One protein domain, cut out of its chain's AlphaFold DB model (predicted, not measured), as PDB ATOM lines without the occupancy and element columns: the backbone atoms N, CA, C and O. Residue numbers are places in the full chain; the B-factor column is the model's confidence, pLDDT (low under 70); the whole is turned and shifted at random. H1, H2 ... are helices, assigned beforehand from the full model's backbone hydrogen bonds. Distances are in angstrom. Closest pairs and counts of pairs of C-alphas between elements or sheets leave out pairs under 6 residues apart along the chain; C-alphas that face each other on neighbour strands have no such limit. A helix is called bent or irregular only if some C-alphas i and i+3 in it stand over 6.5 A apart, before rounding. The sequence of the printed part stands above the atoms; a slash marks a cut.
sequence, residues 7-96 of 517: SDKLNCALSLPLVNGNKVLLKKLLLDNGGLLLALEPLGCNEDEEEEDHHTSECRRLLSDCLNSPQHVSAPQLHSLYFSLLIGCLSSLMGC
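AT A GLANCE: This is residues 7 to 96 of the 517 residues of the protein "uncharacterized protein LOC106606877" of Salmo salar (UniProt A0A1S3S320). An elongated body of six helices has one long helix, H6, along its longest axis, and facing it across the body a row of three short helices, H2, H3 and H4, that runs from one end toward the other. H1 bridges the two by packing on H2, H3 and H6, and H5 packs steeply on the first part of H6 toward the end where residues 46 to 53 lie. The printed part has 90 residues, with helices H1 to H6 in that order and no named strand; the class is all helix, and the helices that touch are mostly crossed. The whole is compact, with a radius of gyration of the C-alphas of 13.8 A and spans of 42 by 22 by 20 A.

HOW THE PARTS SIT: H1, residues 7 to 19, is the hub, touching four other helices. Residues 13 to 17 of H1 touch H2, residues 23 to 32, and the two form a helical hairpin at a shallow tilt of 27 degrees, opposite ways; their closest C-alphas, Ala 13 and Leu 30, are 6.2 A apart. Residues 9 to 13 of H1 touch H3, residues 35 to 38, where the closest C-alphas are Ala 13 and Gly 35 at 5.4 A. H2 and H3 touch only at the corner, with the C-alphas of Leu 30 and Leu 36 closest at 4.7 A. H4, residues 41 to 44, and H3 meet only through their link. H4 is close to but not clearly touching H5, residues 54 to 67, with the C-alphas of Pro 42 and Cys 59 closest at 5.9 A. Residues 7 to 11 of H1 touch residues 62 to 66 of H5 at a steep tilt of 52 degrees, the same way; the closest C-alphas are Ser 7 and Cys 66 at 5.0 A. Residues 13 to 18 of H1 touch residues 85 to 93 of H6, residues 75 to 94, at a steep tilt of 46 degrees, the same way; the closest C-alphas are Pro 17 and Cys 89 at 5.5 A. Residues 75 to 82 of H6 touch H5 at a steep tilt of 68 degrees, only just short of about perpendicular, with the C-alphas of Leu 63 and Leu 78 closest at 6.9 A. H4 and H6 are near each other, while H6 is apart from H2 and H3. Every O i to N i+4 pair is within hydrogen-bond range in H2, H5 and H6, and 7 of 9 are in H1; H3 and H4 are too short for such a pair.

IN THESE COORDINATES: H1 begins at C-alpha 7 at (-19.462, 4.755, 32.662) and is 18.1 A long; it is only just irregular, with C-alphas 14 and 17 6.8 A apart. H2 is 12.1 A long, and H3 and H4 have four residues each. H5 is 20.3 A long from C-alpha 54 at (-16.315, 15.632, 18.299), and H6 is 28.4 A long and ends at C-alpha 94 at (-34.815, 16.581, 46.420).

THE WHOLE: The two C-alphas farthest apart, those of Asn 22 and Glu 51, are 43.0 A apart. The printed part has no cut and no long link. The mean pLDDT of the printed part is 77.1, and it is under 70 at residues 46 to 59, 68 to 75 and 95 to 96.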
ATOM      1  N   SER A   7     -18.166   5.450  32.702       79.31
ATOM      2  CA  SER A   7     -19.462   4.755  32.662       79.31
ATOM      3  C   SER A   7     -19.870   4.219  34.041       79.31
ATOM      4  O   SER A   7     -21.011   4.406  34.467       79.31
ATOM      5  N   ASP A   8     -18.937   3.631  34.804       81.88
ATOM      6  CA  ASP A   8     -19.226   3.165  36.168       81.88
ATOM      7  C   ASP A   8     -19.604   4.328  37.089       81.88
ATOM      8  O   ASP A   8     -20.549   4.224  37.875       81.88
ATOM      9  N   LYS A   9     -18.881   5.452  36.991       83.19
ATOM     10  CA  LYS A   9     -19.156   6.660  37.781       83.19
ATOM     11  C   LYS A   9     -20.529   7.241  37.442       83.19
ATOM     12  O   LYS A   9     -21.277   7.565  38.363       83.19
ATOM     13  N   LEU A  10     -20.867   7.321  36.155       84.75
ATOM     14  CA  LEU A  10     -22.154   7.811  35.660       84.75
ATOM     15  C   LEU A  10     -23.315   6.921  36.126       84.75
ATOM     16  O   LEU A  10     -24.264   7.410  36.739       84.75
ATOM     17  N   ASN A  11     -23.199   5.605  35.936       84.38
ATOM     18  CA  ASN A  11     -24.184   4.627  36.401       84.38
ATOM     19  C   ASN A  11     -24.396   4.707  37.917       84.38
ATOM     20  O   ASN A  11     -25.535   4.698  38.398       84.38
ATOM     21  N   CYS A  12     -23.307   4.839  38.680       84.94
ATOM     22  CA  CYS A  12     -23.372   5.036  40.123       84.94
ATOM     23  C   CYS A  12     -24.085   6.346  40.483       84.94
ATOM     24  O   CYS A  12     -24.940   6.340  41.366       84.94
ATOM     25  N   ALA A  13     -23.767   7.458  39.814       87.06
ATOM     26  CA  ALA A  13     -24.368   8.760  40.093       87.06
ATOM     27  C   ALA A  13     -25.879   8.788  39.812       87.06
ATOM     28  O   ALA A  13     -26.639   9.386  40.573       87.06
ATOM     29  N   LEU A  14     -26.321   8.104  38.757       86.56
ATOM     30  CA  LEU A  14     -27.724   8.041  38.352       86.56
ATOM     31  C   LEU A  14     -28.552   7.033  39.166       86.56
ATOM     32  O   LEU A  14     -29.742   7.253  39.386       86.56
ATOM     33  N   SER A  15     -27.933   5.954  39.654       85.19
ATOM     34  CA  SER A  15     -28.646   4.883  40.365       85.19
ATOM     35  C   SER A  15     -28.630   5.047  41.883       85.19
ATOM     36  O   SER A  15     -29.627   4.762  42.545       85.19
ATOM     37  N   LEU A  16     -27.516   5.504  42.470       84.12
ATOM     38  CA  LEU A  16     -27.337   5.520  43.927       84.12
ATOM     39  C   LEU A  16     -28.406   6.341  44.667       84.12
ATOM     40  O   LEU A  16     -28.896   5.854  45.686       84.12
ATOM     41  N   PRO A  17     -28.839   7.517  44.174       82.75
ATOM     42  CA  PRO A  17     -29.886   8.298  44.834       82.75
ATOM     43  C   PRO A  17     -31.254   7.628  44.844       82.75
ATOM     44  O   PRO A  17     -32.096   7.986  45.661       82.75
ATOM     45  N   LEU A  18     -31.488   6.661  43.954       81.62
ATOM     46  CA  LEU A  18     -32.738   5.903  43.892       81.62
ATOM     47  C   LEU A  18     -32.769   4.750  44.903       81.62
ATOM     48  O   LEU A  18     -33.846   4.333  45.318       81.62
ATOM     49  N   VAL A  19     -31.602   4.233  45.299       82.50
ATOM     50  CA  VAL A  19     -31.484   3.025  46.137       82.50
ATOM     51  C   VAL A  19     -30.918   3.295  47.532       82.50
ATOM     52  O   VAL A  19     -31.050   2.454  48.417       82.50
ATOM     53  N   ASN A  20     -30.276   4.446  47.753       79.62
ATOM     54  CA  ASN A  20     -29.602   4.773  49.005       79.62
ATOM     55  C   ASN A  20     -29.910   6.207  49.456       79.62
ATOM     56  O   ASN A  20     -29.590   7.164  48.761       79.62
ATOM     57  N   GLY A  21     -30.475   6.350  50.658       79.12
ATOM     58  CA  GLY A  21     -30.788   7.644  51.278       79.12
ATOM     59  C   GLY A  21     -29.683   8.223  52.175       79.12
ATOM     60  O   GLY A  21     -29.911   9.221  52.860       79.12
ATOM     61  N   ASN A  22     -28.495   7.610  52.243       87.31
ATOM     62  CA  ASN A  22     -27.402   8.104  53.081       87.31
ATOM     63  C   ASN A  22     -26.803   9.394  52.498       87.31
ATOM     64  O   ASN A  22     -25.941   9.355  51.617       87.31
ATOM     65  N   LYS A  23     -27.220  10.542  53.045       88.06
ATOM     66  CA  LYS A  23     -26.782  11.876  52.607       88.06
ATOM     67  C   LYS A  23     -25.266  12.076  52.631       88.06
ATOM     68  O   LYS A  23     -24.739  12.724  51.737       88.06
ATOM     69  N   VAL A  24     -24.555  11.509  53.608       89.00
ATOM     70  CA  VAL A  24     -23.091  11.657  53.718       89.00
ATOM     71  C   VAL A  24     -22.392  10.932  52.572       89.00
ATOM     72  O   VAL A  24     -21.465  11.470  51.969       89.00
ATOM     73  N   LEU A  25     -22.850   9.718  52.254       88.31
ATOM     74  CA  LEU A  25     -22.329   8.969  51.117       88.31
ATOM     75  C   LEU A  25     -22.687   9.664  49.800       88.31
ATOM     76  O   LEU A  25     -21.809   9.870  48.971       88.31
ATOM     77  N   LEU A  26     -23.948  10.068  49.632       90.19
ATOM     78  CA  LEU A  26     -24.421  10.793  48.452       90.19
ATOM     79  C   LEU A  26     -23.624  12.078  48.220       90.19
ATOM     80  O   LEU A  26     -23.152  12.298  47.111       90.19
ATOM     81  N   LYS A  27     -23.403  12.883  49.263       90.62
ATOM     82  CA  LYS A  27     -22.584  14.098  49.203       90.62
ATOM     83  C   LYS A  27     -21.165  13.794  48.735       90.62
ATOM     84  O   LYS A  27     -20.706  14.407  47.777       90.62
ATOM     85  N   LYS A  28     -20.512  12.794  49.337       89.19
ATOM     86  CA  LYS A  28     -19.171  12.376  48.917       89.19
ATOM     87  C   LYS A  28     -19.143  11.947  47.454       89.19
ATOM     88  O   LYS A  28     -18.292  12.404  46.703       89.19
ATOM     89  N   LEU A  29     -20.045  11.063  47.039       87.38
ATOM     90  CA  LEU A  29     -20.013  10.479  45.697       87.38
ATOM     91  C   LEU A  29     -20.420  11.481  44.606       87.38
ATOM     92  O   LEU A  29     -19.775  11.549  43.562       87.38
ATOM     93  N   LEU A  30     -21.482  12.249  44.844       90.19
ATOM     94  CA  LEU A  30     -22.084  13.124  43.842       90.19
ATOM     95  C   LEU A  30     -21.444  14.507  43.792       90.19
ATOM     96  O   LEU A  30     -21.282  15.042  42.699       90.19
ATOM     97  N   LEU A  31     -21.102  15.082  44.947       90.06
ATOM     98  CA  LEU A  31     -20.593  16.449  45.040       90.06
ATOM     99  C   LEU A  31     -19.070  16.443  45.163       90.06
ATOM    100  O   LEU A  31     -18.394  16.915  44.255       90.06
ATOM    101  N   ASP A  32     -18.525  15.836  46.222       89.06
ATOM    102  CA  ASP A  32     -17.084  15.922  46.511       89.06
ATOM    103  C   ASP A  32     -16.229  15.231  45.433       89.06
ATOM    104  O   ASP A  32     -15.122  15.673  45.138       89.06
ATOM    105  N   ASN A  33     -16.744  14.157  44.823       86.25
ATOM    106  CA  ASN A  33     -16.071  13.426  43.744       86.25
ATOM    107  C   ASN A  33     -16.607  13.759  42.340       86.25
ATOM    108  O   ASN A  33     -16.240  13.090  41.375       86.25
ATOM    109  N   GLY A  34     -17.485  14.759  42.213       86.50
ATOM    110  CA  GLY A  34     -17.978  15.240  40.918       86.50
ATOM    111  C   GLY A  34     -18.908  14.287  40.158       86.50
ATOM    112  O   GLY A  34     -19.172  14.524  38.982       86.50
ATOM    113  N   GLY A  35     -19.441  13.234  40.792       89.44
ATOM    114  CA  GLY A  35     -20.325  12.268  40.127       89.44
ATOM    115  C   GLY A  35     -21.582  12.900  39.516       89.44
ATOM    116  O   GLY A  35     -22.001  12.505  38.432       89.44
ATOM    117  N   LEU A  36     -22.157  13.919  40.165       90.75
ATOM    118  CA  LEU A  36     -23.299  14.651  39.616       90.75
ATOM    119  C   LEU A  36     -22.903  15.514  38.417       90.75
ATOM    120  O   LEU A  36     -23.672  15.605  37.473       90.75
ATOM    121  N   LEU A  37     -21.720  16.130  38.432       90.31
ATOM    122  CA  LEU A  37     -21.260  16.943  37.306       90.31
ATOM    123  C   LEU A  37     -21.078  16.079  36.049       90.31
ATOM    124  O   LEU A  37     -21.540  16.466  34.980       90.31
ATOM    125  N   LEU A  38     -20.509  14.877  36.209       88.38
ATOM    126  CA  LEU A  38     -20.433  13.864  35.148       88.38
ATOM    127  C   LEU A  38     -21.834  13.473  34.649       88.38
ATOM    128  O   LEU A  38     -22.090  13.444  33.453       88.38
ATOM    129  N   ALA A  39     -22.788  13.268  35.563       90.38
ATOM    130  CA  ALA A  39     -24.187  12.993  35.229       90.38
ATOM    131  C   ALA A  39     -24.980  14.200  34.700       90.38
ATOM    132  O   ALA A  39     -26.188  14.107  34.509       90.38
ATOM    133  N   LEU A  40     -24.350  15.352  34.486       91.25
ATOM    134  CA  LEU A  40     -24.973  16.522  33.869       91.25
ATOM    135  C   LEU A  40     -24.284  16.912  32.560       91.25
ATOM    136  O   LEU A  40     -24.830  17.721  31.815       91.25
ATOM    137  N   GLU A  41     -23.121  16.338  32.251       87.88
ATOM    138  CA  GLU A  41     -22.365  16.604  31.028       87.88
ATOM    139  C   GLU A  41     -23.207  16.399  29.750       87.88
ATOM    140  O   GLU A  41     -23.262  17.342  28.952       87.88
ATOM    141  N   PRO A  42     -23.993  15.308  29.609       85.44
ATOM    142  CA  PRO A  42     -24.850  15.090  28.443       85.44
ATOM    143  C   PRO A  42     -25.958  16.124  28.190       85.44
ATOM    144  O   PRO A  42     -26.611  16.070  27.149       85.44
ATOM    145  N   LEU A  43     -26.199  17.069  29.109       84.69
ATOM    146  CA  LEU A  43     -27.155  18.162  28.887       84.69
ATOM    147  C   LEU A  43     -26.705  19.132  27.783       84.69
ATOM    148  O   LEU A  43     -27.547  19.817  27.217       84.69
ATOM    149  N   GLY A  44     -25.400  19.220  27.499       73.69
ATOM    150  CA  GLY A  44     -24.848  20.131  26.485       73.69
ATOM    151  C   GLY A  44     -24.855  19.589  25.055       73.69
ATOM    152  O   GLY A  44     -24.445  20.298  24.146       73.69
ATOM    153  N   CYS A  45     -25.285  18.345  24.845       70.00
ATOM    154  CA  CYS A  45     -25.185  17.674  23.553       70.00
ATOM    155  C   CYS A  45     -26.447  17.941  22.722       70.00
ATOM    156  O   CYS A  45     -27.508  17.375  23.003       70.00
ATOM    157  N   ASN A  46     -26.346  18.808  21.714       61.69
ATOM    158  CA  ASN A  46     -27.440  19.075  20.781       61.69
ATOM    159  C   ASN A  46     -27.487  17.999  19.687       61.69
ATOM    160  O   ASN A  46     -26.491  17.713  19.034       61.69
ATOM    161  N   GLU A  47     -28.665  17.408  19.469       56.31
ATOM    162  CA  GLU A  47     -28.889  16.424  18.394       56.31
ATOM    163  C   GLU A  47     -29.092  17.080  17.015       56.31
ATOM    164  O   GLU A  47     -29.063  16.382  16.005       56.31
ATOM    165  N   ASP A  48     -29.318  18.399  16.986       53.38
ATOM    166  CA  ASP A  48     -29.755  19.155  15.803       53.38
ATOM    167  C   ASP A  48     -28.594  19.852  15.058       53.38
ATOM    168  O   ASP A  48     -28.811  20.489  14.025       53.38
ATOM    169  N   GLU A  49     -27.360  19.740  15.557       51.59
ATOM    170  CA  GLU A  49     -26.171  20.218  14.849       51.59
ATOM    171  C   GLU A  49     -25.710  19.123  13.877       51.59
ATOM    172  O   GLU A  49     -25.099  18.126  14.249       51.59
ATOM    173  N   GLU A  50     -26.074  19.297  12.601       49.47
ATOM    174  CA  GLU A  50     -25.603  18.480  11.470       49.47
ATOM    175  C   GLU A  50     -24.089  18.646  11.212       49.47
ATOM    176  O   GLU A  50     -23.527  17.936  10.375       49.47
ATOM    177  N   GLU A  51     -23.421  19.569  11.915       48.53
ATOM    178  CA  GLU A  51     -21.963  19.624  11.978       48.53
ATOM    179  C   GLU A  51     -21.474  18.599  13.000       48.53
ATOM    180  O   GLU A  51     -21.785  18.639  14.187       48.53
ATOM    181  N   GLU A  52     -20.748  17.619  12.478       50.62
ATOM    182  CA  GLU A  52     -20.179  16.475  13.173       50.62
ATOM    183  C   GLU A  52     -19.070  16.932  14.142       50.62
ATOM    184  O   GLU A  52     -17.884  16.702  13.922       50.62
ATOM    185  N   ASP A  53     -19.455  17.620  15.216       50.88
ATOM    186  CA  ASP A  53     -18.553  18.022  16.286       50.88
ATOM    187  C   ASP A  53     -18.166  16.804  17.135       50.88
ATOM    188  O   ASP A  53     -18.999  15.976  17.530       50.88
ATOM    189  N   HIS A  54     -16.874  16.707  17.471       53.12
ATOM    190  CA  HIS A  54     -16.315  15.632  18.299       53.12
ATOM    191  C   HIS A  54     -17.097  15.414  19.612       53.12
ATOM    192  O   HIS A  54     -17.278  14.267  20.029       53.12
ATOM    193  N   HIS A  55     -17.656  16.473  20.205       56.31
ATOM    194  CA  HIS A  55     -18.407  16.421  21.463       56.31
ATOM    195  C   HIS A  55     -19.721  15.626  21.382       56.31
ATOM    196  O   HIS A  55     -20.059  14.890  22.311       56.31
ATOM    197  N   THR A  56     -20.446  15.690  20.264       59.38
ATOM    198  CA  THR A  56     -21.701  14.939  20.082       59.38
ATOM    199  C   THR A  56     -21.427  13.436  19.958       59.38
ATOM    200  O   THR A  56     -22.193  12.605  20.458       59.38
ATOM    201  N   SER A  57     -20.288  13.074  19.353       63.72
ATOM    202  CA  SER A  57     -19.835  11.684  19.223       63.72
ATOM    203  C   SER A  57     -19.390  11.074  20.560       63.72
ATOM    204  O   SER A  57     -19.727   9.924  20.857       63.72
ATOM    205  N   GLU A  58     -18.713  11.858  21.406       67.38
ATOM    206  CA  GLU A  58     -18.297  11.459  22.756       67.38
ATOM    207  C   GLU A  58     -19.501  11.287  23.682       67.38
ATOM    208  O   GLU A  58     -19.633  10.265  24.350       67.38
ATOM    209  N   CYS A  59     -20.446  12.223  23.641       69.56
ATOM    210  CA  CYS A  59     -21.665  12.173  24.438       69.56
ATOM    211  C   CYS A  59     -22.544  10.962  24.103       69.56
ATOM    212  O   CYS A  59     -23.005  10.237  24.990       69.56
ATOM    213  N   ARG A  60     -22.717  10.674  22.806       71.62
ATOM    214  CA  ARG A  60     -23.418   9.468  22.348       71.62
ATOM    215  C   ARG A  60     -22.715   8.199  22.823       71.62
ATOM    216  O   ARG A  60     -23.389   7.251  23.229       71.62
ATOM    217  N   ARG A  61     -21.382   8.169  22.766       74.81
ATOM    218  CA  ARG A  61     -20.582   7.033  23.230       74.81
ATOM    219  C   ARG A  61     -20.748   6.821  24.733       74.81
ATOM    220  O   ARG A  61     -21.086   5.713  25.129       74.81
ATOM    221  N   LEU A  62     -20.636   7.878  25.539       73.69
ATOM    222  CA  LEU A  62     -20.852   7.831  26.989       73.69
ATOM    223  C   LEU A  62     -22.244   7.288  27.346       73.69
ATOM    224  O   LEU A  62     -22.358   6.413  28.202       73.69
ATOM    225  N   LEU A  63     -23.302   7.742  26.664       77.75
ATOM    226  CA  LEU A  63     -24.665   7.242  26.889       77.75
ATOM    227  C   LEU A  63     -24.846   5.782  26.446       77.75
ATOM    228  O   LEU A  63     -25.528   5.014  27.126       77.75
ATOM    229  N   SER A  64     -24.227   5.387  25.331       77.56
ATOM    230  CA  SER A  64     -24.285   4.011  24.818       77.56
ATOM    231  C   SER A  64     -23.558   3.033  25.746       77.56
ATOM    232  O   SER A  64     -24.107   1.979  26.075       77.56
ATOM    233  N   ASP A  65     -22.370   3.424  26.220       77.88
ATOM    234  CA  ASP A  65     -21.543   2.674  27.170       77.88
ATOM    235  C   ASP A  65     -22.210   2.597  28.556       77.88
ATOM    236  O   ASP A  65     -22.073   1.600  29.262       77.88
ATOM    237  N   CYS A  66     -22.953   3.632  28.957       73.31
ATOM    238  CA  CYS A  66     -23.694   3.665  30.220       73.31
ATOM    239  C   CYS A  66     -24.910   2.732  30.206       73.31
ATOM    240  O   CYS A  66     -25.147   2.011  31.175       73.31
ATOM    241  N   LEU A  67     -25.680   2.738  29.113       74.25
ATOM    242  CA  LEU A  67     -26.942   2.000  28.996       74.25
ATOM    243  C   LEU A  67     -26.768   0.568  28.458       74.25
ATOM    244  O   LEU A  67     -27.764  -0.133  28.287       74.25
ATOM    245  N   ASN A  68     -25.526   0.119  28.219       69.69
ATOM    246  CA  ASN A  68     -25.190  -1.203  27.667       69.69
ATOM    247  C   ASN A  68     -26.009  -1.544  26.407       69.69
ATOM    248  O   ASN A  68     -26.466  -2.674  26.224       69.69
ATOM    249  N   SER A  69     -26.247  -0.544  25.556       60.75
ATOM    250  CA  SER A  69     -27.120  -0.705  24.398       60.75
ATOM    251  C   SER A  69     -26.378  -1.399  23.250       60.75
ATOM    252  O   SER A  69     -25.299  -0.945  22.865       60.75
ATOM    253  N   PRO A  70     -26.970  -2.422  22.604       55.38
ATOM    254  CA  PRO A  70     -26.539  -2.842  21.276       55.38
ATOM    255  C   PRO A  70     -26.606  -1.639  20.323       55.38
ATOM    256  O   PRO A  70     -27.483  -0.784  20.474       55.38
ATOM    257  N   GLN A  71     -25.731  -1.594  19.319       56.91
ATOM    258  CA  GLN A  71     -25.555  -0.507  18.335       56.91
ATOM    259  C   GLN A  71     -26.810  -0.153  17.484       56.91
ATOM    260  O   GLN A  71     -26.704   0.582  16.507       56.91
ATOM    261  N   HIS A  72     -27.998  -0.659  17.833       55.84
ATOM    262  CA  HIS A  72     -29.254  -0.548  17.086       55.84
ATOM    263  C   HIS A  72     -30.322   0.369  17.714       55.84
ATOM    264  O   HIS A  72     -31.380   0.540  17.109       55.84
ATOM    265  N   VAL A  73     -30.094   0.962  18.893       61.47
ATOM    266  CA  VAL A  73     -31.043   1.929  19.484       61.47
ATOM    267  C   VAL A  73     -30.802   3.317  18.892       61.47
ATOM    268  O   VAL A  73     -29.660   3.762  18.771       61.47
ATOM    269  N   SER A  74     -31.873   4.013  18.505       67.69
ATOM    270  CA  SER A  74     -31.756   5.366  17.959       67.69
ATOM    271  C   SER A  74     -31.314   6.354  19.049       67.69
ATOM    272  O   SER A  74     -31.782   6.287  20.187       67.69
ATOM    273  N   ALA A  75     -30.427   7.298  18.710       68.69
ATOM    274  CA  ALA A  75     -29.931   8.316  19.648       68.69
ATOM    275  C   ALA A  75     -31.052   9.031  20.452       68.69
ATOM    276  O   ALA A  75     -30.929   9.097  21.679       68.69
ATOM    277  N   PRO A  76     -32.204   9.404  19.851       71.75
ATOM    278  CA  PRO A  76     -33.281  10.084  20.576       71.75
ATOM    279  C   PRO A  76     -33.903   9.245  21.702       71.75
ATOM    280  O   PRO A  76     -34.360   9.785  22.714       71.75
ATOM    281  N   GLN A  77     -33.934   7.916  21.546       75.50
ATOM    282  CA  GLN A  77     -34.452   7.005  22.569       75.50
ATOM    283  C   GLN A  77     -33.492   6.905  23.761       75.50
ATOM    284  O   GLN A  77     -33.945   6.954  24.905       75.50
ATOM    285  N   LEU A  78     -32.178   6.842  23.509       77.25
ATOM    286  CA  LEU A  78     -31.153   6.825  24.561       77.25
ATOM    287  C   LEU A  78     -31.171   8.119  25.380       77.25
ATOM    288  O   LEU A  78     -31.189   8.064  26.610       77.25
ATOM    289  N   HIS A  79     -31.257   9.275  24.717       79.25
ATOM    290  CA  HIS A  79     -31.390  10.559  25.405       79.25
ATOM    291  C   HIS A  79     -32.668  10.606  26.251       79.25
ATOM    292  O   HIS A  79     -32.621  11.009  27.411       79.25
ATOM    293  N   SER A  80     -33.808  10.141  25.731       82.44
ATOM    294  CA  SER A  80     -35.064  10.124  26.494       82.44
ATOM    295  C   SER A  80     -34.992   9.292  27.778       82.44
ATOM    296  O   SER A  80     -35.415   9.745  28.850       82.44
ATOM    297  N   LEU A  81     -34.394   8.101  27.694       83.75
ATOM    298  CA  LEU A  81     -34.150   7.242  28.853       83.75
ATOM    299  C   LEU A  81     -33.210   7.913  29.856       83.75
ATOM    300  O   LEU A  81     -33.498   7.932  31.053       83.75
ATOM    301  N   TYR A  82     -32.133   8.524  29.364       87.62
ATOM    302  CA  TYR A  82     -31.183   9.259  30.184       87.62
ATOM    303  C   TYR A  82     -31.839  10.418  30.947       87.62
ATOM    304  O   TYR A  82     -31.713  10.494  32.167       87.62
ATOM    305  N   PHE A  83     -32.594  11.288  30.265       88.12
ATOM    306  CA  PHE A  83     -33.293  12.407  30.908       88.12
ATOM    307  C   PHE A  83     -34.307  11.921  31.952       88.12
ATOM    308  O   PHE A  83     -34.445  12.540  33.005       88.12
ATOM    309  N   SER A  84     -34.975  10.794  31.694       87.19
ATOM    310  CA  SER A  84     -35.901  10.173  32.649       87.19
ATOM    311  C   SER A  84     -35.181   9.680  33.904       87.19
ATOM    312  O   SER A  84     -35.639   9.929  35.022       87.19
ATOM    313  N   LEU A  85     -34.032   9.023  33.733       87.62
ATOM    314  CA  LEU A  85     -33.212   8.530  34.835       87.62
ATOM    315  C   LEU A  85     -32.596   9.683  35.642       87.62
ATOM    316  O   LEU A  85     -32.649   9.670  36.871       87.62
ATOM    317  N   LEU A  86     -32.083  10.708  34.961       90.12
ATOM    318  CA  LEU A  86     -31.534  11.913  35.579       90.12
ATOM    319  C   LEU A  86     -32.595  12.658  36.396       90.12
ATOM    320  O   LEU A  86     -32.343  13.017  37.545       90.12
ATOM    321  N   ILE A  87     -33.801  12.834  35.849       88.69
ATOM    322  CA  ILE A  87     -34.927  13.407  36.594       88.69
ATOM    323  C   ILE A  87     -35.267  12.562  37.816       88.69
ATOM    324  O   ILE A  87     -35.467  13.129  38.888       88.69
ATOM    325  N   GLY A  88     -35.314  11.234  37.691       86.25
ATOM    326  CA  GLY A  88     -35.557  10.342  38.825       86.25
ATOM    327  C   GLY A  88     -34.508  10.517  39.926       86.25
ATOM    328  O   GLY A  88     -34.858  10.718  41.089       86.25
ATOM    329  N   CYS A  89     -33.230  10.508  39.546       88.19
ATOM    330  CA  CYS A  89     -32.091  10.715  40.436       88.19
ATOM    331  C   CYS A  89     -32.193  12.053  41.185       88.19
ATOM    332  O   CYS A  89     -32.217  12.083  42.419       88.19
ATOM    333  N   LEU A  90     -32.337  13.156  40.447       89.56
ATOM    334  CA  LEU A  90     -32.447  14.502  41.008       89.56
ATOM    335  C   LEU A  90     -33.691  14.653  41.890       89.56
ATOM    336  O   LEU A  90     -33.611  15.211  42.982       89.56
ATOM    337  N   SER A  91     -34.833  14.113  41.465       87.12
ATOM    338  CA  SER A  91     -36.075  14.167  42.246       87.12
ATOM    339  C   SER A  91     -35.954  13.385  43.555       87.12
ATOM    340  O   SER A  91     -36.447  13.845  44.579       87.12
ATOM    341  N   SER A  92     -35.251  12.247  43.561       84.94
ATOM    342  CA  SER A  92     -34.999  11.465  44.781       84.94
ATOM    343  C   SER A  92     -34.109  12.216  45.777       84.94
ATOM    344  O   SER A  92     -34.418  12.276  46.970       84.94
ATOM    345  N   LEU A  93     -33.056  12.885  45.285       83.19
ATOM    346  CA  LEU A  93     -32.216  13.766  46.107       83.19
ATOM    347  C   LEU A  93     -33.047  14.879  46.757       83.19
ATOM    348  O   LEU A  93     -32.860  15.194  47.932       83.19
ATOM    349  N   MET A  94     -33.969  15.465  45.989       79.75
ATOM    350  CA  MET A  94     -34.815  16.581  46.420       79.75
ATOM    351  C   MET A  94     -36.023  16.151  47.265       79.75
ATOM    352  O   MET A  94     -36.583  16.967  47.995       79.75
ATOM    353  N   GLY A  95     -36.429  14.884  47.173       64.00
ATOM    354  CA  GLY A  95     -37.608  14.316  47.826       64.00
ATOM    355  C   GLY A  95     -37.392  13.867  49.272       64.00
ATOM    356  O   GLY A  95     -38.358  13.466  49.916       64.00
ATOM    357  N   CYS A  96     -36.169  13.938  49.809       47.66
ATOM    358  CA  CYS A  96     -35.872  13.603  51.205       47.66
ATOM    359  C   CYS A  96     -36.352  14.728  52.149       47.66
ATOM    360  O   CYS A  96     -35.689  15.764  52.256       47.66
TER     361      CYS A  96